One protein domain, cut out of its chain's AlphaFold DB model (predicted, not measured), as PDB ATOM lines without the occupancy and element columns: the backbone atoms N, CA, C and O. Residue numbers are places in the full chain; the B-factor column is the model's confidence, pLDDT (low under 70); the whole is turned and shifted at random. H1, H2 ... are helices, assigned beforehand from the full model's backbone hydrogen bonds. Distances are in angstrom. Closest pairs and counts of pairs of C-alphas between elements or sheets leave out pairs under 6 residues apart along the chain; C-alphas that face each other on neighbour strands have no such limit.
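Overview. This is residues 114 to 240 of the 437 residues of an uncharacterized protein of Cavenderia fasciculata (strain SH3) (UniProt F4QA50). The longest helix, H5, and the helix H2 each pack along H3, making a loose up-and-down bundle of three long helices, each running against the one before it in the chain. H1 folds back on the first part of H2, away from H5, while short H4 sits at the start of H5 and the loop of residues 201 to 213 reaches away from the helices. The 127 printed residues, with five named helices in the order H1 to H5 and no named strand, are all helix in class. The whole is loose, with a radius of gyration of the C-alphas of 17.7 A, and flat, spanning 60 by 43 by 17 A.

Arrangement. H5, residues 214 to 240, touches H3, residues 168 to 187, at a shallow tilt of 9 degrees, opposite ways; the closest C-alphas are those of Ile 168 and Ile 229, 5.9 A apart. H3 forms a helical hairpin with H2, residues 134 to 158, at a shallow tilt of 27 degrees; the closest C-alphas, of Cys 158 and Tyr 171, are 5.6 A apart. H2 and H5 are close but not clearly touching. Residues 136 to 143 of H2 touch H1, residues 114 to 128, in a hairpin at a steep tilt of 41 degrees; the C-alphas of Lys 118 and Val 140 come closest, at 7.1 A. H1 and H5 are apart. H4, residues 196 to 200, touches residues 214 to 215 of H5, with the closest C-alphas, of Ile 199 and Leu 214, 5.7 A apart. In H1, H2, H3 and H4 every O i to N i+4 pair is within hydrogen-bond range; in H5, 22 of 23 are.

Along the chain. H5 is 37.8 A long from C-alpha 214 at (264.996, 275.313, 260.334) to C-alpha 240 at (295.519, 283.631, 239.659). H2 measures 35.9 A, H3 28.3 A, H1 21.2 A and H4 6.0 A. H1 begins with C-alpha 114 at (268.721, 252.709, 252.109).

Size, cuts and confidence. The two C-alphas farthest apart, of Asp 129 and Asp 239, are 59.8 A apart. The printed part has no cut, and the link from H4 to H5 is long. The mean pLDDT of the printed part is 76.0; 33 residues are under 70, among them 114 to 132 and 234 to 240.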
ATOM      1  N   ILE A 114     269.531 253.165 250.970       55.44
ATOM      2  CA  ILE A 114     268.721 252.709 252.109       55.44
ATOM      3  C   ILE A 114     267.712 253.791 252.517       55.44
ATOM      4  O   ILE A 114     266.539 253.499 252.741       55.44
ATOM      5  N   LEU A 115     268.134 255.056 252.574       58.78
ATOM      6  CA  LEU A 115     267.249 256.181 252.860       58.78
ATOM      7  C   LEU A 115     266.236 256.394 251.730       58.78
ATOM      8  O   LEU A 115     265.069 256.645 252.015       58.78
ATOM      9  N   GLN A 116     266.644 256.245 250.467       60.62
ATOM     10  CA  GLN A 116     265.746 256.349 249.317       60.62
ATOM     11  C   GLN A 116     264.634 255.294 249.372       60.62
ATOM     12  O   GLN A 116     263.464 255.632 249.188       60.62
ATOM     13  N   ASP A 117     264.975 254.043 249.681       67.38
ATOM     14  CA  ASP A 117     264.010 252.950 249.835       67.38
ATOM     15  C   ASP A 117     263.027 253.208 250.993       67.38
ATOM     16  O   ASP A 117     261.808 253.069 250.854       67.38
ATOM     17  N   LYS A 118     263.529 253.710 252.129       66.00
ATOM     18  CA  LYS A 118     262.693 254.068 253.288       66.00
ATOM     19  C   LYS A 118     261.822 255.300 253.040       66.00
ATOM     20  O   LYS A 118     260.672 255.308 253.476       66.00
ATOM     21  N   ILE A 119     262.309 256.300 252.304       65.12
ATOM     22  CA  ILE A 119     261.522 257.463 251.862       65.12
ATOM     23  C   ILE A 119     260.441 257.030 250.870       65.12
ATOM     24  O   ILE A 119     259.305 257.487 250.976       65.12
ATOM     25  N   ASN A 120     260.751 256.138 249.929       68.31
ATOM     26  CA  ASN A 120     259.763 255.609 248.990       68.31
ATOM     27  C   ASN A 120     258.691 254.795 249.726       68.31
ATOM     28  O   ASN A 120     257.502 255.018 249.514       68.31
ATOM     29  N   THR A 121     259.093 253.951 250.677       68.25
ATOM     30  CA  THR A 121     258.167 253.228 251.564       68.25
ATOM     31  C   THR A 121     257.277 254.193 252.356       68.25
ATOM     32  O   THR A 121     256.077 253.962 252.496       68.25
ATOM     33  N   LEU A 122     257.844 255.296 252.859       65.94
ATOM     34  CA  LEU A 122     257.097 256.335 253.566       65.94
ATOM     35  C   LEU A 122     256.082 257.026 252.640       65.94
ATOM     36  O   LEU A 122     254.933 257.199 253.036       65.94
ATOM     37  N   LYS A 123     256.477 257.369 251.406       65.81
ATOM     38  CA  LYS A 123     255.592 257.957 250.385       65.81
ATOM     39  C   LYS A 123     254.421 257.036 250.046       65.81
ATOM     40  O   LYS A 123     253.289 257.506 250.046       65.81
ATOM     41  N   HIS A 124     254.683 255.750 249.804       69.62
ATOM     42  CA  HIS A 124     253.639 254.768 249.499       69.62
ATOM     43  C   HIS A 124     252.634 254.641 250.648       69.62
ATOM     44  O   HIS A 124     251.443 254.832 250.436       69.62
ATOM     45  N   ARG A 125     253.105 254.466 251.889       65.50
ATOM     46  CA  ARG A 125     252.214 254.338 253.060       65.50
ATOM     47  C   ARG A 125     251.411 255.603 253.365       65.50
ATOM     48  O   ARG A 125     250.272 255.518 253.812       65.50
ATOM     49  N   LEU A 126     251.993 256.782 253.139       64.00
ATOM     50  CA  LEU A 126     251.270 258.048 253.281       64.00
ATOM     51  C   LEU A 126     250.239 258.256 252.162       64.00
ATOM     52  O   LEU A 126     249.206 258.865 252.423       64.00
ATOM     53  N   GLY A 127     250.507 257.763 250.949       59.09
ATOM     54  CA  GLY A 127     249.583 257.830 249.816       59.09
ATOM     55  C   GLY A 127     248.434 256.819 249.882       59.09
ATOM     56  O   GLY A 127     247.342 257.134 249.427       59.09
ATOM     57  N   GLU A 128     248.670 255.638 250.458       66.00
ATOM     58  CA  GLU A 128     247.687 254.547 250.540       66.00
ATOM     59  C   GLU A 128     246.793 254.653 251.784       66.00
ATOM     60  O   GLU A 128     245.570 254.660 251.663       66.00
ATOM     61  N   ASP A 129     247.384 254.813 252.973       58.66
ATOM     62  CA  ASP A 129     246.657 254.699 254.249       58.66
ATOM     63  C   ASP A 129     246.518 256.037 254.998       58.66
ATOM     64  O   ASP A 129     245.945 256.102 256.092       58.66
ATOM     65  N   GLY A 130     247.122 257.113 254.479       58.47
ATOM     66  CA  GLY A 130     247.212 258.413 255.160       58.47
ATOM     67  C   GLY A 130     247.980 258.373 256.492       58.47
ATOM     68  O   GLY A 130     248.017 259.367 257.221       58.47
ATOM     69  N   LYS A 131     248.589 257.231 256.839       63.75
ATOM     70  CA  LYS A 131     249.258 256.978 258.119       63.75
ATOM     71  C   LYS A 131     250.561 256.219 257.891       63.75
ATOM     72  O   LYS A 131     250.581 255.110 257.373       63.75
ATOM     73  N   ALA A 132     251.667 256.792 258.355       64.06
ATOM     74  CA  ALA A 132     252.952 256.104 258.413       64.06
ATOM     75  C   ALA A 132     253.197 255.505 259.806       64.06
ATOM     76  O   ALA A 132     252.866 256.123 260.819       64.06
ATOM     77  N   ASN A 133     253.816 254.322 259.856       77.06
ATOM     78  CA  ASN A 133     254.210 253.667 261.107       77.06
ATOM     79  C   ASN A 133     255.199 254.569 261.898       77.06
ATOM     80  O   ASN A 133     256.195 254.996 261.304       77.06
ATOM     81  N   PRO A 134     254.987 254.821 263.210       80.88
ATOM     82  CA  PRO A 134     255.886 255.622 264.055       80.88
ATOM     83  C   PRO A 134     257.366 255.211 264.002       80.88
ATOM     84  O   PRO A 134     258.253 256.067 263.994       80.88
ATOM     85  N   THR A 135     257.657 253.910 263.894       80.94
ATOM     86  CA  THR A 135     259.029 253.392 263.768       80.94
ATOM     87  C   THR A 135     259.687 253.844 262.465       80.94
ATOM     88  O   THR A 135     260.855 254.225 262.461       80.94
ATOM     89  N   LEU A 136     258.938 253.849 261.356       75.12
ATOM     90  CA  LEU A 136     259.442 254.302 260.058       75.12
ATOM     91  C   LEU A 136     259.684 255.817 260.060       75.12
ATOM     92  O   LEU A 136     260.708 256.265 259.553       75.12
ATOM     93  N   LYS A 137     258.777 256.596 260.667       73.81
ATOM     94  CA  LYS A 137     258.935 258.051 260.823       73.81
ATOM     95  C   LYS A 137     260.181 258.402 261.637       73.81
ATOM     96  O   LYS A 137     260.986 259.216 261.195       73.81
ATOM     97  N   THR A 138     260.353 257.742 262.784       80.50
ATOM     98  CA  THR A 138     261.506 257.938 263.679       80.50
ATOM     99  C   THR A 138     262.804 257.595 262.966       80.50
ATOM    100  O   THR A 138     263.714 258.414 262.943       80.50
ATOM    101  N   TYR A 139     262.853 256.452 262.276       75.12
ATOM    102  CA  TYR A 139     264.023 256.060 261.495       75.12
ATOM    103  C   TYR A 139     264.401 257.114 260.443       75.12
ATOM    104  O   TYR A 139     265.556 257.522 260.364       75.12
ATOM    105  N   VAL A 140     263.435 257.582 259.641       68.62
ATOM    106  CA  VAL A 140     263.696 258.593 258.603       68.62
ATOM    107  C   VAL A 140     264.171 259.905 259.229       68.62
ATOM    108  O   VAL A 140     265.132 260.494 258.737       68.62
ATOM    109  N   ARG A 141     263.552 260.343 260.332       81.50
ATOM    110  CA  ARG A 141     263.961 261.546 261.067       81.50
ATOM    111  C   ARG A 141     265.387 261.426 261.607       81.50
ATOM    112  O   ARG A 141     266.181 262.335 261.391       81.50
ATOM    113  N   ASP A 142     265.727 260.310 262.243       79.56
ATOM    114  CA  ASP A 142     267.046 260.094 262.846       79.56
ATOM    115  C   ASP A 142     268.150 260.036 261.782       79.56
ATOM    116  O   ASP A 142     269.223 260.610 261.966       79.56
ATOM    117  N   VAL A 143     267.881 259.411 260.628       72.94
ATOM    118  CA  VAL A 143     268.829 259.389 259.504       72.94
ATOM    119  C   VAL A 143     269.018 260.785 258.906       72.94
ATOM    120  O   VAL A 143     270.154 261.175 258.633       72.94
ATOM    121  N   LEU A 144     267.943 261.563 258.731       72.81
ATOM    122  CA  LEU A 144     268.034 262.946 258.245       72.81
ATOM    123  C   LEU A 144     268.795 263.844 259.230       72.81
ATOM    124  O   LEU A 144     269.621 264.653 258.807       72.81
ATOM    125  N   GLU A 145     268.575 263.688 260.535       83.06
ATOM    126  CA  GLU A 145     269.320 264.422 261.561       83.06
ATOM    127  C   GLU A 145     270.800 264.027 261.598       83.06
ATOM    128  O   GLU A 145     271.669 264.901 261.660       83.06
ATOM    129  N   LEU A 146     271.113 262.735 261.470       78.94
ATOM    130  CA  LEU A 146     272.491 262.261 261.364       78.94
ATOM    131  C   LEU A 146     273.193 262.854 260.135       78.94
ATOM    132  O   LEU A 146     274.292 263.401 260.261       78.94
ATOM    133  N   GLN A 147     272.544 262.820 258.966       72.50
ATOM    134  CA  GLN A 147     273.064 263.439 257.745       72.50
ATOM    135  C   GLN A 147     273.257 264.945 257.923       72.50
ATOM    136  O   GLN A 147     274.303 265.480 257.559       72.50
ATOM    137  N   ARG A 148     272.297 265.644 258.540       82.75
ATOM    138  CA  ARG A 148     272.412 267.078 258.832       82.75
ATOM    139  C   ARG A 148     273.654 267.379 259.672       82.75
ATOM    140  O   ARG A 148     274.373 268.329 259.362       82.75
ATOM    141  N   VAL A 149     273.916 266.596 260.719       81.56
ATOM    142  CA  VAL A 149     275.100 266.758 261.581       81.56
ATOM    143  C   VAL A 149     276.390 266.506 260.798       81.56
ATOM    144  O   VAL A 149     277.292 267.341 260.846       81.56
ATOM    145  N   GLN A 150     276.459 265.420 260.026       78.31
ATOM    146  CA  GLN A 150     277.628 265.094 259.199       78.31
ATOM    147  C   GLN A 150     277.927 266.190 258.165       78.31
ATOM    148  O   GLN A 150     279.063 266.658 258.063       78.31
ATOM    149  N   LEU A 151     276.901 266.673 257.458       75.81
ATOM    150  CA  LEU A 151     277.025 267.759 256.484       75.81
ATOM    151  C   LEU A 151     277.514 269.056 257.141       75.81
ATOM    152  O   LEU A 151     278.345 269.753 256.564       75.81
ATOM    153  N   LYS A 152     277.068 269.376 258.365       84.69
ATOM    154  CA  LYS A 152     277.582 270.541 259.111       84.69
ATOM    155  C   LYS A 152     279.063 270.411 259.454       84.69
ATOM    156  O   LYS A 152     279.769 271.418 259.403       84.69
ATOM    157  N   THR A 153     279.534 269.211 259.779       80.25
ATOM    158  CA  THR A 153     280.960 268.953 260.023       80.25
ATOM    159  C   THR A 153     281.780 269.198 258.758       80.25
ATOM    160  O   THR A 153     282.789 269.900 258.815       80.25
ATOM    161  N   ILE A 154     281.313 268.710 257.606       73.25
ATOM    162  CA  ILE A 154     281.976 268.930 256.312       73.25
ATOM    163  C   ILE A 154     281.957 270.421 255.939       73.25
ATOM    164  O   ILE A 154     282.994 270.976 255.595       73.25
ATOM    165  N   ILE A 155     280.820 271.108 256.102       82.38
ATOM    166  CA  ILE A 155     280.701 272.565 255.909       82.38
ATOM    167  C   ILE A 155     281.720 273.322 256.771       82.38
ATOM    168  O   ILE A 155     282.377 274.244 256.290       82.38
ATOM    169  N   HIS A 156     281.879 272.939 258.040       85.75
ATOM    170  CA  HIS A 156     282.850 273.569 258.933       85.75
ATOM    171  C   HIS A 156     284.297 273.343 258.473       85.75
ATOM    172  O   HIS A 156     285.097 274.282 258.461       85.75
ATOM    173  N   PHE A 157     284.616 272.118 258.053       82.50
ATOM    174  CA  PHE A 157     285.917 271.784 257.482       82.50
ATOM    175  C   PHE A 157     286.205 272.617 256.224       82.50
ATOM    176  O   PHE A 157     287.214 273.319 256.174       82.50
ATOM    177  N   CYS A 158     285.283 272.640 255.258       75.62
ATOM    178  CA  CYS A 158     285.433 273.414 254.027       75.62
ATOM    179  C   CYS A 158     285.517 274.930 254.280       75.62
ATOM    180  O   CYS A 158     286.217 275.639 253.565       75.62
ATOM    181  N   GLY A 159     284.849 275.447 255.316       80.31
ATOM    182  CA  GLY A 159     284.929 276.857 255.721       80.31
ATOM    183  C   GLY A 159     286.214 277.249 256.455       80.31
ATOM    184  O   GLY A 159     286.437 278.433 256.725       80.31
ATOM    185  N   SER A 160     287.082 276.294 256.788       86.38
ATOM    186  CA  SER A 160     288.326 276.576 257.503       86.38
ATOM    187  C   SER A 160     289.318 277.324 256.609       86.38
ATOM    188  O   SER A 160     289.548 276.953 255.457       86.38
ATOM    189  N   LYS A 161     289.948 278.379 257.148       82.75
ATOM    190  CA  LYS A 161     290.806 279.312 256.386       82.75
ATOM    191  C   LYS A 161     291.891 278.623 255.548       82.75
ATOM    192  O   LYS A 161     292.209 279.127 254.479       82.75
ATOM    193  N   GLY A 162     292.441 277.505 256.025       77.00
ATOM    194  CA  GLY A 162     293.486 276.754 255.322       77.00
ATOM    195  C   GLY A 162     292.991 275.913 254.142       77.00
ATOM    196  O   GLY A 162     293.766 275.664 253.230       77.00
ATOM    197  N   PHE A 163     291.716 275.516 254.133       76.25
ATOM    198  CA  PHE A 163     291.173 274.535 253.182       76.25
ATOM    199  C   PHE A 163     290.133 275.125 252.225       76.25
ATOM    200  O   PHE A 163     289.832 274.534 251.187       76.25
ATOM    201  N   ARG A 164     289.575 276.302 252.538       78.62
ATOM    202  CA  ARG A 164     288.471 276.907 251.771       78.62
ATOM    203  C   ARG A 164     288.763 277.168 250.296       78.62
ATOM    204  O   ARG A 164     287.829 277.220 249.506       78.62
ATOM    205  N   LYS A 165     290.031 277.355 249.914       77.31
ATOM    206  CA  LYS A 165     290.424 277.579 248.513       77.31
ATOM    207  C   LYS A 165     290.403 276.277 247.697       77.31
ATOM    208  O   LYS A 165     289.990 276.287 246.541       77.31
ATOM    209  N   ASP A 166     290.767 275.158 248.322       73.81
ATOM    210  CA  ASP A 166     290.935 273.859 247.660       73.81
ATOM    211  C   ASP A 166     289.646 273.022 247.704       73.81
ATOM    212  O   ASP A 166     289.453 272.102 246.915       73.81
ATOM    213  N   THR A 167     288.719 273.367 248.600       77.88
ATOM    214  CA  THR A 167     287.489 272.599 248.848       77.88
ATOM    215  C   THR A 167     286.226 273.239 248.272       77.88
ATOM    216  O   THR A 167     285.135 272.763 248.563       77.88
ATOM    217  N   ILE A 168     286.329 274.279 247.430       75.81
ATOM    218  CA  ILE A 168     285.173 275.062 246.936       75.81
ATOM    219  C   ILE A 168     284.063 274.174 246.354       75.81
ATOM    220  O   ILE A 168     282.898 274.356 246.700       75.81
ATOM    221  N   LYS A 169     284.417 273.206 245.498       71.75
ATOM    222  CA  LYS A 169     283.442 272.304 244.865       71.75
ATOM    223  C   LYS A 169     282.741 271.417 245.899       71.75
ATOM    224  O   LYS A 169     281.518 271.392 245.956       71.75
ATOM    225  N   ILE A 170     283.516 270.786 246.784       66.75
ATOM    226  CA  ILE A 170     282.995 269.959 247.885       66.75
ATOM    227  C   ILE A 170     282.101 270.801 248.806       66.75
ATOM    228  O   ILE A 170     281.047 270.342 249.240       66.75
ATOM    229  N   TYR A 171     282.478 272.054 249.067       80.56
ATOM    230  CA  TYR A 171     281.700 272.979 249.883       80.56
ATOM    231  C   TYR A 171     280.343 273.287 249.230       80.56
ATOM    232  O   TYR A 171     279.310 273.195 249.893       80.56
ATOM    233  N   GLN A 172     280.322 273.598 247.929       74.56
ATOM    234  CA  GLN A 172     279.086 273.829 247.176       74.56
ATOM    235  C   GLN A 172     278.162 272.609 247.221       74.56
ATOM    236  O   GLN A 172     277.007 272.741 247.630       74.56
ATOM    237  N   ASP A 173     278.679 271.427 246.884       61.97
ATOM    238  CA  ASP A 173     277.904 270.181 246.869       61.97
ATOM    239  C   ASP A 173     277.341 269.865 248.266       61.97
ATOM    240  O   ASP A 173     276.163 269.534 248.425       61.97
ATOM    241  N   THR A 174     278.145 270.069 249.313       70.50
ATOM    242  CA  THR A 174     277.725 269.855 250.706       70.50
ATOM    243  C   THR A 174     276.643 270.843 251.145       70.50
ATOM    244  O   THR A 174     275.701 270.453 251.837       70.50
ATOM    245  N   LEU A 175     276.720 272.110 250.725       72.94
ATOM    246  CA  LEU A 175     275.665 273.094 250.986       72.94
ATOM    247  C   LEU A 175     274.355 272.713 250.287       72.94
ATOM    248  O   LEU A 175     273.297 272.818 250.907       72.94
ATOM    249  N   PHE A 176     274.406 272.221 249.044       70.56
ATOM    250  CA  PHE A 176     273.220 271.723 248.336       70.56
ATOM    251  C   PHE A 176     272.588 270.516 249.035       70.56
ATOM    252  O   PHE A 176     271.366 270.475 249.220       70.56
ATOM    253  N   MET A 177     273.404 269.559 249.482       70.12
ATOM    254  CA  MET A 177     272.927 268.419 250.268       70.12
ATOM    255  C   MET A 177     272.290 268.879 251.585       70.12
ATOM    256  O   MET A 177     271.202 268.427 251.940       70.12
ATOM    257  N   TYR A 178     272.908 269.840 252.278       79.69
ATOM    258  CA  TYR A 178     272.376 270.399 253.520       79.69
ATOM    259  C   TYR A 178     271.032 271.106 253.307       79.69
ATOM    260  O   TYR A 178     270.095 270.869 254.067       79.69
ATOM    261  N   ILE A 179     270.899 271.918 252.251       75.12
ATOM    262  CA  ILE A 179     269.625 272.549 251.864       75.12
ATOM    263  C   ILE A 179     268.552 271.484 251.624       75.12
ATOM    264  O   ILE A 179     267.425 271.627 252.094       75.12
ATOM    265  N   SER A 180     268.903 270.403 250.929       70.25
ATOM    266  CA  SER A 180     267.968 269.323 250.603       70.25
ATOM    267  C   SER A 180     267.443 268.630 251.863       70.25
ATOM    268  O   SER A 180     266.230 268.508 252.028       70.25
ATOM    269  N   VAL A 181     268.328 268.263 252.798       74.56
ATOM    270  CA  VAL A 181     267.945 267.662 254.091       74.56
ATOM    271  C   VAL A 181     267.064 268.614 254.906       74.56
ATOM    272  O   VAL A 181     266.009 268.218 255.403       74.56
ATOM    273  N   MET A 182     267.458 269.888 255.006       79.38
ATOM    274  CA  MET A 182     266.699 270.905 255.742       79.38
ATOM    275  C   MET A 182     265.309 271.137 255.136       79.38
ATOM    276  O   MET A 182     264.340 271.289 255.879       79.38
ATOM    277  N   ASN A 183     265.187 271.120 253.806       73.25
ATOM    278  CA  ASN A 183     263.905 271.243 253.118       73.25
ATOM    279  C   ASN A 183     263.001 270.036 253.375       73.25
ATOM    280  O   ASN A 183     261.824 270.237 253.645       73.25
ATOM    281  N   VAL A 184     263.524 268.806 253.355       69.50
ATOM    282  CA  VAL A 184     262.718 267.612 253.670       69.50
ATOM    283  C   VAL A 184     262.156 267.696 255.090       69.50
ATOM    284  O   VAL A 184     260.950 267.536 255.275       69.50
ATOM    285  N   LEU A 185     262.997 268.027 256.077       74.62
ATOM    286  CA  LEU A 185     262.561 268.206 257.468       74.62
ATOM    287  C   LEU A 185     261.522 269.326 257.610       74.62
ATOM    288  O   LEU A 185     260.571 269.182 258.370       74.62
ATOM    289  N   ASN A 186     261.682 270.424 256.869       72.75
ATOM    290  CA  ASN A 186     260.786 271.574 256.946       72.75
ATOM    291  C   ASN A 186     259.454 271.359 256.211       72.75
ATOM    292  O   ASN A 186     258.415 271.804 256.684       72.75
ATOM    293  N   THR A 187     259.453 270.700 255.052       69.62
ATOM    294  CA  THR A 187     258.236 270.467 254.261       69.62
ATOM    295  C   THR A 187     257.399 269.343 254.859       69.62
ATOM    296  O   THR A 187     256.175 269.420 254.827       69.62
ATOM    297  N   TRP A 188     258.035 268.293 255.385       69.38
ATOM    298  CA  TRP A 188     257.348 267.093 255.887       69.38
ATOM    299  C   TRP A 188     257.319 267.037 257.414       69.38
ATOM    300  O   TRP A 188     257.188 265.964 258.001       69.38
ATOM    301  N   TRP A 189     257.462 268.191 258.065       74.69
ATOM    302  CA  TRP A 189     257.617 268.304 259.511       74.69
ATOM    303  C   TRP A 189     256.488 267.616 260.285       74.69
ATOM    304  O   TRP A 189     256.753 266.883 261.233       74.69
ATOM    305  N   TYR A 190     255.241 267.771 259.831       76.75
ATOM    306  CA  TYR A 190     254.074 267.154 260.456       76.75
ATOM    307  C   TYR A 190     254.089 265.627 260.295       76.75
ATOM    308  O   TYR A 190     253.847 264.880 261.240       76.75
ATOM    309  N   GLN A 191     254.429 265.140 259.098       69.81
ATOM    310  CA  GLN A 191     254.486 263.714 258.784       69.81
ATOM    311  C   GLN A 191     255.655 263.006 259.483       69.81
ATOM    312  O   GLN A 191     255.535 261.823 259.803       69.81
ATOM    313  N   LEU A 192     256.756 263.723 259.726       73.00
ATOM    314  CA  LEU A 192     257.957 263.249 260.420       73.00
ATOM    315  C   LEU A 192     257.953 263.553 261.926       73.00
ATOM    316  O   LEU A 192     258.920 263.221 262.608       73.00
ATOM    317  N   GLU A 193     256.881 264.161 262.443       84.00
ATOM    318  CA  GLU A 193     256.741 264.526 263.859       84.00
ATOM    319  C   GLU A 193     257.932 265.370 264.353       84.00
ATOM    320  O   GLU A 193     258.523 265.118 265.403       84.00
ATOM    321  N   VAL A 194     258.337 266.348 263.542       81.25
ATOM    322  CA  VAL A 194     259.303 267.382 263.923       81.25
ATOM    323  C   VAL A 194     258.562 268.440 264.738       81.25
ATOM    324  O   VAL A 194     257.476 268.863 264.356       81.25
ATOM    325  N   ASP A 195     259.140 268.862 265.861       89.38
ATOM    326  CA  ASP A 195     258.512 269.847 266.746       89.38
ATOM    327  C   ASP A 195     258.302 271.193 266.032       89.38
ATOM    328  O   ASP A 195     259.201 271.702 265.350       89.38
ATOM    329  N   GLU A 196     257.121 271.784 266.215       86.88
ATOM    330  CA  GLU A 196     256.735 273.054 265.603       86.88
ATOM    331  C   GLU A 196     257.710 274.188 265.952       86.88
ATOM    332  O   GLU A 196     257.977 275.034 265.101       86.88
ATOM    333  N   TYR A 197     258.329 274.185 267.139       87.56
ATOM    334  CA  TYR A 197     259.325 275.198 267.511       87.56
ATOM    335  C   TYR A 197     260.547 275.193 266.594       87.56
ATOM    336  O   TYR A 197     261.171 276.237 266.403       87.56
ATOM    337  N   PHE A 198     260.897 274.052 265.995       85.62
ATOM    338  CA  PHE A 198     261.942 274.020 264.977       85.62
ATOM    339  C   PHE A 198     261.447 274.530 263.625       85.62
ATOM    340  O   PHE A 198     262.270 274.937 262.819       85.62
ATOM    341  N   ILE A 199     260.144 274.569 263.358       84.25
ATOM    342  CA  ILE A 199     259.585 275.017 262.076       84.25
ATOM    343  C   ILE A 199     259.307 276.515 262.080       84.25
ATOM    344  O   ILE A 199     259.774 277.228 261.193       84.25
ATOM    345  N   SER A 200     258.587 277.000 263.088       80.38
ATOM    346  CA  SER A 200     258.214 278.410 263.221       80.38
ATOM    347  C   SER A 200     259.287 279.247 263.918       80.38
ATOM    348  O   SER A 200     259.343 280.460 263.715       80.38
ATOM    349  N   GLY A 201     260.180 278.610 264.679       87.12
ATOM    350  CA  GLY A 201     261.109 279.312 265.553       87.12
ATOM    351  C   GLY A 201     260.405 279.878 266.789       87.12
ATOM    352  O   GLY A 201     259.179 279.944 266.880       87.12
ATOM    353  N   LYS A 202     261.186 280.282 267.787       87.69
ATOM    354  CA  LYS A 202     260.670 280.874 269.018       87.69
ATOM    355  C   LYS A 202     261.646 281.890 269.588       87.69
ATOM    356  O   LYS A 202     262.815 281.584 269.817       87.69
ATOM    357  N   ALA A 203     261.145 283.093 269.856       87.62
ATOM    358  CA  ALA A 203     261.912 284.115 270.555       87.62
ATOM    359  C   ALA A 203     262.296 283.633 271.964       87.62
ATOM    360  O   ALA A 203     261.523 282.934 272.627       87.62
ATOM    361  N   GLY A 204     263.486 284.024 272.419       86.94
ATOM    362  CA  GLY A 204     263.927 283.747 273.782       86.94
ATOM    363  C   GLY A 204     263.018 284.419 274.813       86.94
ATOM    364  O   GLY A 204     262.443 285.480 274.565       86.94
ATOM    365  N   ASN A 205     262.888 283.803 275.981       86.38
ATOM    366  CA  ASN A 205     262.137 284.347 277.107       86.38
ATOM    367  C   ASN A 205     262.939 284.196 278.410       86.38
ATOM    368  O   ASN A 205     264.081 283.745 278.406       86.38
ATOM    369  N   LYS A 206     262.340 284.568 279.548       80.94
ATOM    370  CA  LYS A 206     263.001 284.503 280.865       80.94
ATOM    371  C   LYS A 206     263.458 283.090 281.269       80.94
ATOM    372  O   LYS A 206     264.331 282.975 282.118       80.94
ATOM    373  N   ASN A 207     262.887 282.047 280.664       83.25
ATOM    374  CA  ASN A 207     263.079 280.644 281.038       83.25
ATOM    375  C   ASN A 207     263.817 279.825 279.961       83.25
ATOM    376  O   ASN A 207     264.040 278.633 280.160       83.25
ATOM    377  N   GLY A 208     264.169 280.413 278.814       80.25
ATOM    378  CA  GLY A 208     264.774 279.680 277.704       80.25
ATOM    379  C   GLY A 208     265.325 280.583 276.604       80.25
ATOM    380  O   GLY A 208     264.784 281.653 276.324       80.25
ATOM    381  N   GLY A 209     266.416 280.136 275.980       87.19
ATOM    382  CA  GLY A 209     267.058 280.835 274.869       87.19
ATOM    383  C   GLY A 209     266.220 280.842 273.587       87.19
ATOM    384  O   GLY A 209     265.221 280.137 273.460       87.19
ATOM    385  N   GLU A 210     266.652 281.652 272.622       89.50
ATOM    386  CA  GLU A 210     266.065 281.696 271.281       89.50
ATOM    387  C   GLU A 210     266.183 280.331 270.581       89.50
ATOM    388  O   GLU A 210     267.260 279.729 270.529       89.50
ATOM    389  N   VAL A 211     265.089 279.869 269.977       88.88
ATOM    390  CA  VAL A 211     265.077 278.703 269.094       88.88
ATOM    391  C   VAL A 211     264.899 279.192 267.666       88.88
ATOM    392  O   VAL A 211     263.807 279.559 267.255       88.88
ATOM    393  N   LYS A 212     265.974 279.168 266.880       89.06
ATOM    394  CA  LYS A 212     265.881 279.480 265.448       89.06
ATOM    395  C   LYS A 212     265.141 278.374 264.706       89.06
ATOM    396  O   LYS A 212     265.454 277.196 264.924       89.06
ATOM    397  N   SER A 213     264.256 278.758 263.796       87.94
ATOM    398  CA  SER A 213     263.598 277.861 262.847       87.94
ATOM    399  C   SER A 213     264.610 277.149 261.939       87.94
ATOM    400  O   SER A 213     265.741 277.606 261.738       87.94
ATOM    401  N   LEU A 214     264.210 276.033 261.330       83.69
ATOM    402  CA  LEU A 214     264.996 275.313 260.334       83.69
ATOM    403  C   LEU A 214     265.325 276.229 259.153       83.69
ATOM    404  O   LEU A 214     266.455 276.215 258.665       83.69
ATOM    405  N   ARG A 215     264.389 277.095 258.750       80.56
ATOM    406  CA  ARG A 215     264.605 278.066 257.674       80.56
ATOM    407  C   ARG A 215     265.672 279.099 258.029       80.56
ATOM    408  O   ARG A 215     266.564 279.340 257.220       80.56
ATOM    409  N   GLU A 216     265.635 279.657 259.236       83.31
ATOM    410  CA  GLU A 216     266.659 280.598 259.711       83.31
ATOM    411  C   GLU A 216     268.025 279.923 259.842       83.31
ATOM    412  O   GLU A 216     269.035 280.457 259.385       83.31
ATOM    413  N   ARG A 217     268.072 278.710 260.407       90.38
ATOM    414  CA  ARG A 217     269.307 277.915 260.502       90.38
ATOM    415  C   ARG A 217     269.893 277.628 259.123       90.38
ATOM    416  O   ARG A 217     271.112 277.706 258.953       90.38
ATOM    417  N   MET A 218     269.044 277.284 258.156       86.19
ATOM    418  CA  MET A 218     269.444 277.071 256.770       86.19
ATOM    419  C   MET A 218     270.001 278.359 256.170       86.19
ATOM    420  O   MET A 218     271.128 278.342 255.685       86.19
ATOM    421  N   HIS A 219     269.278 279.476 256.282       85.81
ATOM    422  CA  HIS A 219     269.715 280.775 255.774       85.81
ATOM    423  C   HIS A 219     271.083 281.186 256.334       85.81
ATOM    424  O   HIS A 219     271.989 281.477 255.561       85.81
ATOM    425  N   ILE A 220     271.270 281.130 257.656       90.00
ATOM    426  CA  ILE A 220     272.542 281.475 258.313       90.00
ATOM    427  C   ILE A 220     273.688 280.599 257.791       90.00
ATOM    428  O   ILE A 220     274.770 281.099 257.487       90.00
ATOM    429  N   THR A 221     273.452 279.290 257.672       90.94
ATOM    430  CA  THR A 221     274.479 278.335 257.225       90.94
ATOM    431  C   THR A 221     274.844 278.561 255.759       90.94
ATOM    432  O   THR A 221     276.024 278.606 255.427       90.94
ATOM    433  N   VAL A 222     273.847 278.752 254.892       84.31
ATOM    434  CA  VAL A 222     274.045 278.983 253.455       84.31
ATOM    435  C   VAL A 222     274.708 280.332 253.206       84.31
ATOM    436  O   VAL A 222     275.666 280.398 252.443       84.31
ATOM    437  N   LEU A 223     274.269 281.396 253.884       88.69
ATOM    438  CA  LEU A 223     274.864 282.725 253.759       88.69
ATOM    439  C   LEU A 223     276.342 282.711 254.160       88.69
ATOM    440  O   LEU A 223     277.191 283.242 253.438       88.69
ATOM    441  N   LYS A 224     276.661 282.055 255.282       91.69
ATOM    442  CA  LYS A 224     278.048 281.846 255.695       91.69
ATOM    443  C   LYS A 224     278.816 281.037 254.649       91.69
ATOM    444  O   LYS A 224     279.882 281.471 254.234       91.69
ATOM    445  N   GLY A 225     278.257 279.925 254.174       88.00
ATOM    446  CA  GLY A 225     278.882 279.076 253.160       88.00
ATOM    447  C   GLY A 225     279.201 279.816 251.861       88.00
ATOM    448  O   GLY A 225     280.324 279.746 251.374       88.00
ATOM    449  N   ILE A 226     278.259 280.608 251.343       84.56
ATOM    450  CA  ILE A 226     278.467 281.464 250.165       84.56
ATOM    451  C   ILE A 226     279.569 282.493 250.433       84.56
ATOM    452  O   ILE A 226     280.425 282.716 249.578       84.56
ATOM    453  N   THR A 227     279.581 283.103 251.621       86.81
ATOM    454  CA  THR A 227     280.611 284.079 252.012       86.81
ATOM    455  C   THR A 227     281.997 283.437 252.078       86.81
ATOM    456  O   THR A 227     282.962 284.000 251.555       86.81
ATOM    457  N   ASP A 228     282.098 282.246 252.667       88.19
ATOM    458  CA  ASP A 228     283.342 281.488 252.776       88.19
ATOM    459  C   ASP A 228     283.833 281.019 251.401       88.19
ATOM    460  O   ASP A 228     285.018 281.159 251.101       88.19
ATOM    461  N   ILE A 229     282.930 280.547 250.532       84.88
ATOM    462  CA  ILE A 229     283.230 280.212 249.132       84.88
ATOM    463  C   ILE A 229     283.727 281.449 248.388       84.88
ATOM    464  O   ILE A 229     284.737 281.382 247.695       84.88
ATOM    465  N   ALA A 230     283.074 282.600 248.551       78.06
ATOM    466  CA  ALA A 230     283.516 283.847 247.939       78.06
ATOM    467  C   ALA A 230     284.888 284.293 248.471       78.06
ATOM    468  O   ALA A 230     285.666 284.895 247.732       78.06
ATOM    469  N   ALA A 231     285.206 284.023 249.739       80.62
ATOM    470  CA  ALA A 231     286.523 284.283 250.314       80.62
ATOM    471  C   ALA A 231     287.586 283.311 249.772       80.62
ATOM    472  O   ALA A 231     288.634 283.759 249.315       80.62
ATOM    473  N   GLY A 232     287.296 282.008 249.729       78.62
ATOM    474  CA  GLY A 232     288.180 280.988 249.156       78.62
ATOM    475  C   GLY A 232     288.426 281.202 247.664       78.62
ATOM    476  O   GLY A 232     289.561 281.142 247.204       78.62
ATOM    477  N   ALA A 233     287.389 281.572 246.910       72.88
ATOM    478  CA  ALA A 233     287.504 281.954 245.509       72.88
ATOM    479  C   ALA A 233     288.336 283.231 245.337       72.88
ATOM    480  O   ALA A 233     289.110 283.317 244.389       72.88
ATOM    481  N   ARG A 234     288.214 284.214 246.244       67.88
ATOM    482  CA  ARG A 234     289.064 285.419 246.265       67.88
ATOM    483  C   ARG A 234     290.524 285.107 246.595       67.88
ATOM    484  O   ARG A 234     291.409 285.764 246.060       67.88
ATOM    485  N   GLU A 235     290.773 284.113 247.435       66.44
ATOM    486  CA  GLU A 235     292.119 283.644 247.776       66.44
ATOM    487  C   GLU A 235     292.769 282.849 246.658       66.44
ATOM    488  O   GLU A 235     293.905 283.154 246.318       66.44
ATOM    489  N   ASN A 236     292.028 281.957 245.995       56.69
ATOM    490  CA  ASN A 236     292.469 281.391 244.717       56.69
ATOM    491  C   ASN A 236     292.763 282.502 243.705       56.69
ATOM    492  O   ASN A 236     293.760 282.469 242.996       56.69
ATOM    493  N   LYS A 237     291.918 283.535 243.668       53.97
ATOM    494  CA  LYS A 237     292.066 284.674 242.762       53.97
ATOM    495  C   LYS A 237     293.270 285.570 243.077       53.97
ATOM    496  O   LYS A 237     293.848 286.085 242.132       53.97
ATOM    497  N   ARG A 238     293.709 285.755 244.331       44.16
ATOM    498  CA  ARG A 238     294.884 286.610 244.625       44.16
ATOM    499  C   ARG A 238     296.182 286.097 243.987       44.16
ATOM    500  O   ARG A 238     297.015 286.930 243.646       44.16
ATOM    501  N   ASP A 239     296.287 284.795 243.731       42.91
ATOM    502  CA  ASP A 239     297.428 284.195 243.026       42.91
ATOM    503  C   ASP A 239     297.176 283.956 241.515       42.91
ATOM    504  O   ASP A 239     298.129 283.739 240.768       42.91
ATOM    505  N   LEU A 240     295.925 284.041 241.026       45.78
ATOM    506  CA  LEU A 240     295.519 283.631 239.659       45.78
ATOM    507  C   LEU A 240     294.916 284.734 238.770       45.78
ATOM    508  O   LEU A 240     294.531 284.468 237.633       45.78
TER     509      LEU A 240